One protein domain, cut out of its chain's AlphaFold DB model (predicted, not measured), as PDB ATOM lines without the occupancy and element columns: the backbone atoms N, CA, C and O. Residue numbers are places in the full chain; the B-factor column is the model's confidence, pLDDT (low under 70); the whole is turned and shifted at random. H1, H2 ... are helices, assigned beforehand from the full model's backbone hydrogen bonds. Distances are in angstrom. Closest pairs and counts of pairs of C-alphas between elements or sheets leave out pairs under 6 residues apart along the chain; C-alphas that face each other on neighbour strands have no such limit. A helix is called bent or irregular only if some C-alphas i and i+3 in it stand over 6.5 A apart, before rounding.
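What this domain is: This is residues 80 to 178 of the 538 residues of an uncharacterized protein of viral metagenome (UniProt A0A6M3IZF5). Two helical hairpins, H1 with H2 and H3b with H4, spread apart as an open V, and its corner is where the first residues of H1 meet H3a, the first arm of the bent helix H3. The printed part has 99 residues with four named helices, in the order H1, H2, H3, H4, and no named strand; the class is all helix. It is only just compact, close to loose, with a radius of gyration of the C-alphas of 15.1 A, and elongated, spanning 45 by 28 by 18 A.

Where its parts are: H1, residues 80 to 108, begins at C-alpha 80 (203.834, 232.382, 228.088) and is 38.9 A long, with a kink of 38 degrees near residue 93; it is irregular, with C-alphas 104 and 107 7.2 A apart. H2, residues 110 to 124, is 20.7 A long. H3, residues 131 to 162, was assigned as one helix by its hydrogen bonds but is bent: C-alphas 140 and 143 are 7.0 A apart. Its arms are H3a, residues 131 to 140, 14.3 A, and H3b, residues 143 to 162, 28.0 A, at a steep tilt of 50 degrees. H4, residues 165 to 176, is 16.4 A long and ends at C-alpha 176 (203.626, 228.970, 254.424).

How they stand to each other: H1 and H2 touch as a hairpin, opposite ways at a shallow tilt of 30 degrees; their closest C-alphas, of Gly 102 and Ala 113, are 4.3 A apart. H1 touches H3a with residues 80 to 88 alone, closest at the C-alphas of Pro 80 and Gly 133, 4.6 A; the tilt of 67 degrees is steep, only just short of about perpendicular. H3b and H4 touch as a hairpin, opposite ways at a shallow tilt of 27 degrees, closest at the C-alphas of Gly 155 and Ala 168, 4.1 A. H1 and H2 are each apart from H3b and H4. In H2, H3a, H3b and H4 every O i to N i+4 pair is within hydrogen-bond range; in H1, 21 of 25 are.

The domain as a whole: The C-alphas farthest apart, of Pro 80 and Thr 162, are 45.3 A apart. The printed part has no cut and no long link. The mean pLDDT of the printed part is 71.6; 42 residues are under 70, among them residues 165 to 178.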
ATOM      1  N   PRO A  80     203.907 233.288 226.931       69.19
ATOM      2  CA  PRO A  80     203.834 232.382 228.088       69.19
ATOM      3  C   PRO A  80     204.392 232.978 229.391       69.19
ATOM      4  O   PRO A  80     203.878 232.705 230.473       69.19
ATOM      5  N   ALA A  81     205.419 233.830 229.301       65.94
ATOM      6  CA  ALA A  81     205.982 234.518 230.467       65.94
ATOM      7  C   ALA A  81     205.018 235.570 231.047       65.94
ATOM      8  O   ALA A  81     204.998 235.790 232.257       65.94
ATOM      9  N   VAL A  82     204.192 236.190 230.196       58.66
ATOM     10  CA  VAL A  82     203.181 237.172 230.612       58.66
ATOM     11  C   VAL A  82     202.019 236.479 231.321       58.66
ATOM     12  O   VAL A  82     201.587 236.964 232.362       58.66
ATOM     13  N   GLU A  83     201.564 235.319 230.834       65.31
ATOM     14  CA  GLU A  83     200.539 234.515 231.520       65.31
ATOM     15  C   GLU A  83     201.011 234.028 232.899       65.31
ATOM     16  O   GLU A  83     200.264 234.121 233.874       65.31
ATOM     17  N   ALA A  84     202.262 233.567 233.004       69.62
ATOM     18  CA  ALA A  84     202.851 233.153 234.277       69.62
ATOM     19  C   ALA A  84     202.997 234.334 235.256       69.62
ATOM     20  O   ALA A  84     202.655 234.213 236.432       69.62
ATOM     21  N   ALA A  85     203.433 235.503 234.774       56.19
ATOM     22  CA  ALA A  85     203.505 236.716 235.586       56.19
ATOM     23  C   ALA A  85     202.114 237.197 236.030       56.19
ATOM     24  O   ALA A  85     201.934 237.567 237.189       56.19
ATOM     25  N   ALA A  86     201.114 237.151 235.145       60.22
ATOM     26  CA  ALA A  86     199.734 237.492 235.470       60.22
ATOM     27  C   ALA A  86     199.148 236.534 236.517       60.22
ATOM     28  O   ALA A  86     198.532 236.993 237.479       60.22
ATOM     29  N   ASN A  87     199.390 235.225 236.393       80.75
ATOM     30  CA  ASN A  87     199.010 234.231 237.398       80.75
ATOM     31  C   ASN A  87     199.686 234.503 238.751       80.75
ATOM     32  O   ASN A  87     199.009 234.494 239.774       80.75
ATOM     33  N   LEU A  88     200.981 234.822 238.771       64.06
ATOM     34  CA  LEU A  88     201.724 235.094 240.005       64.06
ATOM     35  C   LEU A  88     201.253 236.379 240.699       64.06
ATOM     36  O   LEU A  88     200.997 236.385 241.904       64.06
ATOM     37  N   VAL A  89     201.075 237.460 239.936       54.06
ATOM     38  CA  VAL A  89     200.578 238.742 240.457       54.06
ATOM     39  C   VAL A  89     199.153 238.590 240.976       54.06
ATOM     40  O   VAL A  89     198.860 239.019 242.088       54.06
ATOM     41  N   THR A  90     198.265 237.951 240.212       57.19
ATOM     42  CA  THR A  90     196.877 237.745 240.645       57.19
ATOM     43  C   THR A  90     196.776 236.758 241.805       57.19
ATOM     44  O   THR A  90     195.966 236.987 242.694       57.19
ATOM     45  N   SER A  91     197.648 235.747 241.897       68.06
ATOM     46  CA  SER A  91     197.745 234.846 243.061       68.06
ATOM     47  C   SER A  91     198.102 235.593 244.344       68.06
ATOM     48  O   SER A  91     197.535 235.304 245.398       68.06
ATOM     49  N   PHE A  92     198.973 236.603 244.258       54.06
ATOM     50  CA  PHE A  92     199.383 237.412 245.410       54.06
ATOM     51  C   PHE A  92     198.207 238.153 246.070       54.06
ATOM     52  O   PHE A  92     198.203 238.363 247.281       54.06
ATOM     53  N   TYR A  93     197.193 238.523 245.283       51.19
ATOM     54  CA  TYR A  93     195.995 239.212 245.772       51.19
ATOM     55  C   TYR A  93     194.794 238.277 245.946       51.19
ATOM     56  O   TYR A  93     194.031 238.433 246.896       51.19
ATOM     57  N   GLY A  94     194.629 237.298 245.060       63.09
ATOM     58  CA  GLY A  94     193.491 236.386 245.044       63.09
ATOM     59  C   GLY A  94     193.508 235.378 246.188       63.09
ATOM     60  O   GLY A  94     192.455 235.105 246.754       63.09
ATOM     61  N   ILE A  95     194.687 234.890 246.597       73.81
ATOM     62  CA  ILE A  95     194.816 233.892 247.674       73.81
ATOM     63  C   ILE A  95     194.438 234.471 249.054       73.81
ATOM     64  O   ILE A  95     193.647 233.846 249.761       73.81
ATOM     65  N   PRO A  96     194.905 235.670 249.466       56.22
ATOM     66  CA  PRO A  96     194.448 236.264 250.724       56.22
ATOM     67  C   PRO A  96     192.947 236.585 250.728       56.22
ATOM     68  O   PRO A  96     192.273 236.397 251.743       56.22
ATOM     69  N   VAL A  97     192.410 237.050 249.595       56.44
ATOM     70  CA  VAL A  97     190.983 237.389 249.461       56.44
ATOM     71  C   VAL A  97     190.109 236.133 249.517       56.44
ATOM     72  O   VAL A  97     189.089 236.140 250.207       56.44
ATOM     73  N   SER A  98     190.513 235.039 248.864       70.06
ATOM     74  CA  SER A  98     189.791 233.766 248.924       70.06
ATOM     75  C   SER A  98     189.868 233.121 250.309       70.06
ATOM     76  O   SER A  98     188.855 232.618 250.788       70.06
ATOM     77  N   GLY A  99     191.011 233.213 250.997       67.38
ATOM     78  CA  GLY A  99     191.167 232.741 252.376       67.38
ATOM     79  C   GLY A  99     190.241 233.461 253.361       67.38
ATOM     80  O   GLY A  99     189.569 232.816 254.166       67.38
ATOM     81  N   LEU A 100     190.125 234.789 253.255       51.53
ATOM     82  CA  LEU A 100     189.181 235.572 254.061       51.53
ATOM     83  C   LEU A 100     187.719 235.228 253.744       51.53
ATOM     84  O   LEU A 100     186.914 235.092 254.661       51.53
ATOM     85  N   ALA A 101     187.373 235.044 252.468       56.12
ATOM     86  CA  ALA A 101     186.028 234.629 252.075       56.12
ATOM     87  C   ALA A 101     185.673 233.230 252.617       56.12
ATOM     88  O   ALA A 101     184.554 233.016 253.079       56.12
ATOM     89  N   GLY A 102     186.637 232.305 252.640       69.94
ATOM     90  CA  GLY A 102     186.494 230.997 253.282       69.94
ATOM     91  C   GLY A 102     186.267 231.095 254.784       69.94
ATOM     92  O   GLY A 102     185.354 230.461 255.306       69.94
ATOM     93  N   LEU A 103     187.042 231.938 255.474       58.75
ATOM     94  CA  LEU A 103     186.868 232.176 256.910       58.75
ATOM     95  C   LEU A 103     185.475 232.731 257.237       58.75
ATOM     96  O   LEU A 103     184.867 232.316 258.218       58.75
ATOM     97  N   LEU A 104     184.942 233.625 256.403       53.84
ATOM     98  CA  LEU A 104     183.587 234.165 256.568       53.84
ATOM     99  C   LEU A 104     182.490 233.134 256.269       53.84
ATOM    100  O   LEU A 104     181.392 233.235 256.810       53.84
ATOM    101  N   ALA A 105     182.784 232.139 255.435       71.25
ATOM    102  CA  ALA A 105     181.871 231.054 255.100       71.25
ATOM    103  C   ALA A 105     181.978 229.843 256.050       71.25
ATOM    104  O   ALA A 105     181.124 228.960 255.982       71.25
ATOM    105  N   LEU A 106     182.946 229.805 256.977       73.19
ATOM    106  CA  LEU A 106     183.088 228.734 257.980       73.19
ATOM    107  C   LEU A 106     181.806 228.426 258.776       73.19
ATOM    108  O   LEU A 106     181.521 227.240 258.953       73.19
ATOM    109  N   PRO A 107     180.989 229.413 259.209       76.19
ATOM    110  CA  PRO A 107     179.734 229.137 259.916       76.19
ATOM    111  C   PRO A 107     178.720 228.335 259.090       76.19
ATOM    112  O   PRO A 107     177.806 227.739 259.647       76.19
ATOM    113  N   THR A 108     178.882 228.305 257.763       77.25
ATOM    114  CA  THR A 108     178.012 227.562 256.837       77.25
ATOM    115  C   THR A 108     178.504 226.138 256.556       77.25
ATOM    116  O   THR A 108     177.932 225.447 255.714       77.25
ATOM    117  N   GLY A 109     179.557 225.695 257.252       86.62
ATOM    118  CA  GLY A 109     180.193 224.390 257.091       86.62
ATOM    119  C   GLY A 109     181.495 224.461 256.292       86.62
ATOM    120  O   GLY A 109     181.632 225.247 255.352       86.62
ATOM    121  N   ALA A 110     182.457 223.608 256.652       79.50
ATOM    122  CA  ALA A 110     183.782 223.562 256.026       79.50
ATOM    123  C   ALA A 110     183.714 223.311 254.506       79.50
ATOM    124  O   ALA A 110     184.473 223.910 253.744       79.50
ATOM    125  N   ASP A 111     182.750 222.508 254.047       87.44
ATOM    126  CA  ASP A 111     182.543 222.248 252.619       87.44
ATOM    127  C   ASP A 111     182.097 223.499 251.855       87.44
ATOM    128  O   ASP A 111     182.545 223.743 250.732       87.44
ATOM    129  N   ASN A 112     181.249 224.331 252.464       76.19
ATOM    130  CA  ASN A 112     180.814 225.592 251.869       76.19
ATOM    131  C   ASN A 112     181.929 226.641 251.911       76.19
ATOM    132  O   ASN A 112     182.141 227.330 250.915       76.19
ATOM    133  N   ALA A 113     182.708 226.695 252.995       72.38
ATOM    134  CA  ALA A 113     183.915 227.515 253.062       72.38
ATOM    135  C   ALA A 113     184.903 227.167 251.940       72.38
ATOM    136  O   ALA A 113     185.351 228.057 251.218       72.38
ATOM    137  N   ASN A 114     185.159 225.877 251.713       80.00
ATOM    138  CA  ASN A 114     186.022 225.401 250.630       80.00
ATOM    139  C   ASN A 114     185.463 225.739 249.239       80.00
ATOM    140  O   ASN A 114     186.213 226.153 248.354       80.00
ATOM    141  N   LYS A 115     184.145 225.612 249.025       82.62
ATOM    142  CA  LYS A 115     183.496 226.032 247.768       82.62
ATOM    143  C   LYS A 115     183.650 227.534 247.526       82.62
ATOM    144  O   LYS A 115     183.952 227.929 246.401       82.62
ATOM    145  N   VAL A 116     183.498 228.356 248.565       68.44
ATOM    146  CA  VAL A 116     183.665 229.815 248.495       68.44
ATOM    147  C   VAL A 116     185.122 230.194 248.217       68.44
ATOM    148  O   VAL A 116     185.359 230.991 247.311       68.44
ATOM    149  N   VAL A 117     186.099 229.581 248.899       77.19
ATOM    150  CA  VAL A 117     187.532 229.787 248.606       77.19
ATOM    151  C   VAL A 117     187.826 229.459 247.147       77.19
ATOM    152  O   VAL A 117     188.389 230.288 246.438       77.19
ATOM    153  N   ASN A 118     187.382 228.296 246.669       80.81
ATOM    154  CA  ASN A 118     187.616 227.864 245.294       80.81
ATOM    155  C   ASN A 118     186.948 228.783 244.260       80.81
ATOM    156  O   ASN A 118     187.554 229.087 243.233       80.81
ATOM    157  N   ALA A 119     185.720 229.242 244.515       81.00
ATOM    158  CA  ALA A 119     185.014 230.160 243.624       81.00
ATOM    159  C   ALA A 119     185.707 231.529 243.559       81.00
ATOM    160  O   ALA A 119     185.963 232.041 242.469       81.00
ATOM    161  N   VAL A 120     186.078 232.092 244.713       67.50
ATOM    162  CA  VAL A 120     186.778 233.381 244.790       67.50
ATOM    163  C   VAL A 120     188.175 233.277 244.192       67.50
ATOM    164  O   VAL A 120     188.566 234.146 243.420       67.50
ATOM    165  N   GLN A 121     188.917 232.204 244.464       82.25
ATOM    166  CA  GLN A 121     190.247 231.990 243.901       82.25
ATOM    167  C   GLN A 121     190.190 231.844 242.376       82.25
ATOM    168  O   GLN A 121     190.962 232.502 241.689       82.25
ATOM    169  N   LYS A 122     189.240 231.076 241.824       83.06
ATOM    170  CA  LYS A 122     189.038 230.979 240.364       83.06
ATOM    171  C   LYS A 122     188.660 232.316 239.724       83.06
ATOM    172  O   LYS A 122     189.052 232.571 238.593       83.06
ATOM    173  N   ALA A 123     187.904 233.158 240.430       76.75
ATOM    174  CA  ALA A 123     187.495 234.471 239.932       76.75
ATOM    175  C   ALA A 123     188.594 235.543 240.045       76.75
ATOM    176  O   ALA A 123     188.574 236.520 239.301       76.75
ATOM    177  N   THR A 124     189.533 235.391 240.983       70.81
ATOM    178  CA  THR A 124     190.536 236.421 241.311       70.81
ATOM    179  C   THR A 124     191.948 236.077 240.857       70.81
ATOM    180  O   THR A 124     192.755 236.988 240.690       70.81
ATOM    181  N   VAL A 125     192.248 234.797 240.629       84.31
ATOM    182  CA  VAL A 125     193.548 234.316 240.160       84.31
ATOM    183  C   VAL A 125     193.440 233.935 238.690       84.31
ATOM    184  O   VAL A 125     192.710 233.016 238.324       84.31
ATOM    185  N   TYR A 126     194.188 234.635 237.837       82.75
ATOM    186  CA  TYR A 126     194.263 234.330 236.413       82.75
ATOM    187  C   TYR A 126     194.836 232.925 236.213       82.75
ATOM    188  O   TYR A 126     195.936 232.639 236.681       82.75
ATOM    189  N   GLN A 127     194.113 232.053 235.510       87.88
ATOM    190  CA  GLN A 127     194.605 230.722 235.161       87.88
ATOM    191  C   GLN A 127     195.283 230.773 233.786       87.88
ATOM    192  O   GLN A 127     194.614 231.128 232.812       87.88
ATOM    193  N   PRO A 128     196.582 230.427 233.683       86.94
ATOM    194  CA  PRO A 128     197.271 230.415 232.400       86.94
ATOM    195  C   PRO A 128     196.584 229.422 231.458       86.94
ATOM    196  O   PRO A 128     196.286 228.284 231.836       86.94
ATOM    197  N   GLN A 129     196.291 229.867 230.238       87.38
ATOM    198  CA  GLN A 129     195.534 229.066 229.276       87.38
ATOM    199  C   GLN A 129     196.453 228.251 228.372       87.38
ATOM    200  O   GLN A 129     196.095 227.139 227.978       87.38
ATOM    201  N   THR A 130     197.662 228.749 228.107       90.38
ATOM    202  CA  THR A 130     198.646 228.042 227.287       90.38
ATOM    203  C   THR A 130     199.310 226.897 228.052       90.38
ATOM    204  O   THR A 130     199.582 227.000 229.245       90.38
ATOM    205  N   GLU A 131     199.628 225.802 227.358       86.25
ATOM    206  CA  GLU A 131     200.326 224.644 227.940       86.25
ATOM    207  C   GLU A 131     201.670 225.051 228.570       86.25
ATOM    208  O   GLU A 131     201.978 224.690 229.702       86.25
ATOM    209  N   ARG A 132     202.402 225.940 227.892       79.12
ATOM    210  CA  ARG A 132     203.672 226.487 228.379       79.12
ATOM    211  C   ARG A 132     203.505 227.485 229.530       79.12
ATOM    212  O   ARG A 132     204.375 227.572 230.390       79.12
ATOM    213  N   GLY A 133     202.403 228.236 229.567       84.25
ATOM    214  CA  GLY A 133     202.050 229.094 230.700       84.25
ATOM    215  C   GLY A 133     201.706 228.277 231.946       84.25
ATOM    216  O   GLY A 133     202.132 228.633 233.042       84.25
ATOM    217  N   LYS A 134     201.006 227.146 231.778       88.12
ATOM    218  CA  LYS A 134     200.725 226.181 232.854       88.12
ATOM    219  C   LYS A 134     202.004 225.541 233.386       88.12
ATOM    220  O   LYS A 134     202.174 225.474 234.597       88.12
ATOM    221  N   GLU A 135     202.917 225.140 232.503       84.56
ATOM    222  CA  GLU A 135     204.221 224.579 232.881       84.56
ATOM    223  C   GLU A 135     205.074 225.590 233.667       84.56
ATOM    224  O   GLU A 135     205.587 225.272 234.738       84.56
ATOM    225  N   LEU A 136     205.174 226.837 233.188       81.12
ATOM    226  CA  LEU A 136     205.935 227.895 233.864       81.12
ATOM    227  C   LEU A 136     205.314 228.308 235.203       81.12
ATOM    228  O   LEU A 136     206.042 228.506 236.174       81.12
ATOM    229  N   ALA A 137     203.985 228.433 235.269       80.50
ATOM    230  CA  ALA A 137     203.287 228.722 236.518       80.50
ATOM    231  C   ALA A 137     203.441 227.571 237.522       80.50
ATOM    232  O   ALA A 137     203.717 227.832 238.688       80.50
ATOM    233  N   GLY A 138     203.356 226.314 237.070       81.94
ATOM    234  CA  GLY A 138     203.615 225.132 237.898       81.94
ATOM    235  C   GLY A 138     205.050 225.093 238.429       81.94
ATOM    236  O   GLY A 138     205.263 224.915 239.623       81.94
ATOM    237  N   ALA A 139     206.046 225.370 237.583       77.25
ATOM    238  CA  ALA A 139     207.446 225.445 238.007       77.25
ATOM    239  C   ALA A 139     207.706 226.588 239.009       77.25
ATOM    240  O   ALA A 139     208.477 226.419 239.954       77.25
ATOM    241  N   ALA A 140     207.052 227.741 238.834       71.25
ATOM    242  CA  ALA A 140     207.135 228.867 239.765       71.25
ATOM    243  C   ALA A 140     206.382 228.607 241.084       71.25
ATOM    244  O   ALA A 140     206.797 229.098 242.133       71.25
ATOM    245  N   ALA A 141     205.298 227.830 241.035       78.25
ATOM    246  CA  ALA A 141     204.509 227.431 242.195       78.25
ATOM    247  C   ALA A 141     205.130 226.254 242.962       78.25
ATOM    248  O   ALA A 141     204.872 226.128 244.155       78.25
ATOM    249  N   TYR A 142     205.994 225.446 242.340       83.12
ATOM    250  CA  TYR A 142     206.593 224.254 242.949       83.12
ATOM    251  C   TYR A 142     207.240 224.496 244.332       83.12
ATOM    252  O   TYR A 142     206.974 223.728 245.259       83.12
ATOM    253  N   PRO A 143     208.023 225.573 244.563       63.09
ATOM    254  CA  PRO A 143     208.535 225.873 245.903       63.09
ATOM    255  C   PRO A 143     207.426 226.180 246.921       63.09
ATOM    256  O   PRO A 143     207.559 225.843 248.095       63.09
ATOM    257  N   ILE A 144     206.331 226.806 246.482       71.62
ATOM    258  CA  ILE A 144     205.167 227.135 247.319       71.62
ATOM    259  C   ILE A 144     204.371 225.866 247.636       71.62
ATOM    260  O   ILE A 144     203.979 225.668 248.782       71.62
ATOM    261  N   GLU A 145     204.179 224.976 246.662       76.75
ATOM    262  CA  GLU A 145     203.545 223.667 246.860       76.75
ATOM    263  C   GLU A 145     204.314 222.837 247.891       76.75
ATOM    264  O   GLU A 145     203.717 222.326 248.837       76.75
ATOM    265  N   LYS A 146     205.650 222.798 247.797       78.81
ATOM    266  CA  LYS A 146     206.488 222.097 248.779       78.81
ATOM    267  C   LYS A 146     206.477 222.741 250.163       78.81
ATOM    268  O   LYS A 146     206.514 222.028 251.164       78.81
ATOM    269  N   LEU A 147     206.375 224.067 250.249       64.25
ATOM    270  CA  LEU A 147     206.184 224.760 251.526       64.25
ATOM    271  C   LEU A 147     204.810 224.483 252.143       64.25
ATOM    272  O   LEU A 147     204.724 224.328 253.358       64.25
ATOM    273  N   ASN A 148     203.758 224.381 251.332       71.81
ATOM    274  CA  ASN A 148     202.424 224.009 251.798       71.81
ATOM    275  C   ASN A 148     202.374 222.545 252.255       71.81
ATOM    276  O   ASN A 148     201.809 222.269 253.306       71.81
ATOM    277  N   GLU A 149     203.022 221.615 251.543       76.88
ATOM    278  CA  GLU A 149     203.177 220.222 251.998       76.88
ATOM    279  C   GLU A 149     203.908 220.153 253.352       76.88
ATOM    280  O   GLU A 149     203.464 219.463 254.272       76.88
ATOM    281  N   ALA A 150     204.996 220.916 253.511       71.56
ATOM    282  CA  ALA A 150     205.743 220.993 254.766       71.56
ATOM    283  C   ALA A 150     204.930 221.649 255.898       71.56
ATOM    284  O   ALA A 150     204.952 221.178 257.037       71.56
ATOM    285  N   GLY A 151     204.184 222.712 255.587       73.88
ATOM    286  CA  GLY A 151     203.249 223.359 256.506       73.88
ATOM    287  C   GLY A 151     202.131 222.414 256.943       73.88
ATOM    288  O   GLY A 151     201.774 222.413 258.120       73.88
ATOM    289  N   GLY A 152     201.627 221.579 256.030       78.25
ATOM    290  CA  GLY A 152     200.648 220.521 256.292       78.25
ATOM    291  C   GLY A 152     201.183 219.487 257.272       78.25
ATOM    292  O   GLY A 152     200.591 219.278 258.325       78.25
ATOM    293  N   ALA A 153     202.366 218.930 256.999       79.31
ATOM    294  CA  ALA A 153     203.004 217.957 257.884       79.31
ATOM    295  C   ALA A 153     203.293 218.526 259.289       79.31
ATOM    296  O   ALA A 153     203.091 217.843 260.296       79.31
ATOM    297  N   ALA A 154     203.737 219.785 259.373       68.12
ATOM    298  CA  ALA A 154     203.978 220.465 260.644       68.12
ATOM    299  C   ALA A 154     202.675 220.787 261.392       68.12
ATOM    300  O   ALA A 154     202.599 220.591 262.606       68.12
ATOM    301  N   GLY A 155     201.639 221.237 260.680       77.94
ATOM    302  CA  GLY A 155     200.303 221.455 261.227       77.94
ATOM    303  C   GLY A 155     199.705 220.161 261.777       77.94
ATOM    304  O   GLY A 155     199.275 220.130 262.927       77.94
ATOM    305  N   ASP A 156     199.772 219.066 261.019       82.81
ATOM    306  CA  ASP A 156     199.302 217.743 261.437       82.81
ATOM    307  C   ASP A 156     200.056 217.223 262.659       82.81
ATOM    308  O   ASP A 156     199.457 216.633 263.561       82.81
ATOM    309  N   TRP A 157     201.367 217.461 262.724       83.44
ATOM    310  CA  TRP A 157     202.167 217.122 263.895       83.44
ATOM    311  C   TRP A 157     201.726 217.920 265.130       83.44
ATOM    312  O   TRP A 157     201.504 217.331 266.190       83.44
ATOM    313  N   VAL A 158     201.527 219.237 264.998       65.38
ATOM    314  CA  VAL A 158     201.032 220.094 266.089       65.38
ATOM    315  C   VAL A 158     199.625 219.680 266.512       65.38
ATOM    316  O   VAL A 158     199.366 219.579 267.711       65.38
ATOM    317  N   ASN A 159     198.735 219.369 265.569       82.69
ATOM    318  CA  ASN A 159     197.388 218.889 265.864       82.69
ATOM    319  C   ASN A 159     197.435 217.564 266.642       82.69
ATOM    320  O   ASN A 159     196.831 217.451 267.703       82.69
ATOM    321  N   LYS A 160     198.232 216.588 266.180       83.06
ATOM    322  CA  LYS A 160     198.425 215.297 266.866       83.06
ATOM    323  C   LYS A 160     199.015 215.456 268.267       83.06
ATOM    324  O   LYS A 160     198.689 214.670 269.150       83.06
ATOM    325  N   LYS A 161     199.890 216.444 268.479       76.12
ATOM    326  CA  LYS A 161     200.566 216.648 269.768       76.12
ATOM    327  C   LYS A 161     199.750 217.468 270.764       76.12
ATOM    328  O   LYS A 161     199.866 217.235 271.962       76.12
ATOM    329  N   THR A 162     198.967 218.430 270.285       78.94
ATOM    330  CA  THR A 162     198.257 219.399 271.137       78.94
ATOM    331  C   THR A 162     196.750 219.164 271.204       78.94
ATOM    332  O   THR A 162     196.096 219.742 272.065       78.94
ATOM    333  N   GLY A 163     196.183 218.365 270.293       87.56
ATOM    334  CA  GLY A 163     194.736 218.216 270.127       87.56
ATOM    335  C   GLY A 163     194.032 219.496 269.661       87.56
ATOM    336  O   GLY A 163     192.807 219.558 269.718       87.56
ATOM    337  N   SER A 164     194.782 220.527 269.242       76.94
ATOM    338  CA  SER A 164     194.252 221.843 268.876       76.94
ATOM    339  C   SER A 164     194.371 222.104 267.369       76.94
ATOM    340  O   SER A 164     195.452 222.461 266.880       76.94
ATOM    341  N   PRO A 165     193.251 222.034 266.626       67.88
ATOM    342  CA  PRO A 165     193.203 222.419 265.216       67.88
ATOM    343  C   PRO A 165     193.607 223.884 264.975       67.88
ATOM    344  O   PRO A 165     194.169 224.213 263.934       67.88
ATOM    345  N   ALA A 166     193.370 224.771 265.949       53.03
ATOM    346  CA  ALA A 166     193.727 226.186 265.850       53.03
ATOM    347  C   ALA A 166     195.248 226.411 265.908       53.03
ATOM    348  O   ALA A 166     195.788 227.190 265.122       53.03
ATOM    349  N   ALA A 167     195.956 225.702 266.794       52.12
ATOM    350  CA  ALA A 167     197.416 225.771 266.870       52.12
ATOM    351  C   ALA A 167     198.064 225.230 265.586       52.12
ATOM    352  O   ALA A 167     198.980 225.849 265.044       52.12
ATOM    353  N   ALA A 168     197.524 224.132 265.051       66.00
ATOM    354  CA  ALA A 168     197.941 223.559 263.776       66.00
ATOM    355  C   ALA A 168     197.769 224.536 262.599       66.00
ATOM    356  O   ALA A 168     198.687 224.698 261.794       66.00
ATOM    357  N   ALA A 169     196.636 225.245 262.538       65.25
ATOM    358  CA  ALA A 169     196.364 226.242 261.503       65.25
ATOM    359  C   ALA A 169     197.334 227.440 261.558       65.25
ATOM    360  O   ALA A 169     197.803 227.906 260.518       65.25
ATOM    361  N   ILE A 170     197.695 227.910 262.758       60.53
ATOM    362  CA  ILE A 170     198.686 228.987 262.941       60.53
ATOM    363  C   ILE A 170     200.080 228.526 262.503       60.53
ATOM    364  O   ILE A 170     200.792 229.266 261.818       60.53
ATOM    365  N   THR A 171     200.480 227.303 262.863       58.78
ATOM    366  CA  THR A 171     201.764 226.722 262.441       58.78
ATOM    367  C   THR A 171     201.843 226.593 260.923       58.78
ATOM    368  O   THR A 171     202.829 227.034 260.329       58.78
ATOM    369  N   HIS A 172     200.782 226.088 260.289       67.19
ATOM    370  CA  HIS A 172     200.673 226.012 258.835       67.19
ATOM    371  C   HIS A 172     200.829 227.398 258.184       67.19
ATOM    372  O   HIS A 172     201.660 227.579 257.294       67.19
ATOM    373  N   ALA A 173     200.093 228.405 258.671       61.44
ATOM    374  CA  ALA A 173     200.149 229.772 258.148       61.44
ATOM    375  C   ALA A 173     201.529 230.433 258.325       61.44
ATOM    376  O   ALA A 173     201.983 231.172 257.452       61.44
ATOM    377  N   THR A 174     202.220 230.145 259.431       54.41
ATOM    378  CA  THR A 174     203.542 230.716 259.727       54.41
ATOM    379  C   THR A 174     204.622 230.149 258.805       54.41
ATOM    380  O   THR A 174     205.454 230.902 258.305       54.41
ATOM    381  N   ILE A 175     204.594 228.839 258.536       62.62
ATOM    382  CA  ILE A 175     205.558 228.168 257.647       62.62
ATOM    383  C   ILE A 175     205.284 228.524 256.182       62.62
ATOM    384  O   ILE A 175     206.214 228.857 255.447       62.62
ATOM    385  N   ALA A 176     204.014 228.551 255.771       60.16
ATOM    386  CA  ALA A 176     203.626 228.970 254.424       60.16
ATOM    387  C   ALA A 176     203.944 230.458 254.153       60.16
ATOM    388  O   ALA A 176     204.228 230.839 253.019       60.16
ATOM    389  N   GLY A 177     203.970 231.301 255.195       52.09
ATOM    390  CA  GLY A 177     204.396 232.704 255.131       52.09
ATOM    391  C   GLY A 177     205.914 232.940 255.208       52.09
ATOM    392  O   GLY A 177     206.358 234.084 255.091       52.09
ATOM    393  N   ALA A 178     206.728 231.891 255.383       44.16
ATOM    394  CA  ALA A 178     208.170 231.980 255.635       44.16
ATOM    395  C   ALA A 178     209.146 232.094 254.431       44.16
ATOM    396  O   ALA A 178     210.355 232.095 254.699       44.16
TER     397      ALA A 178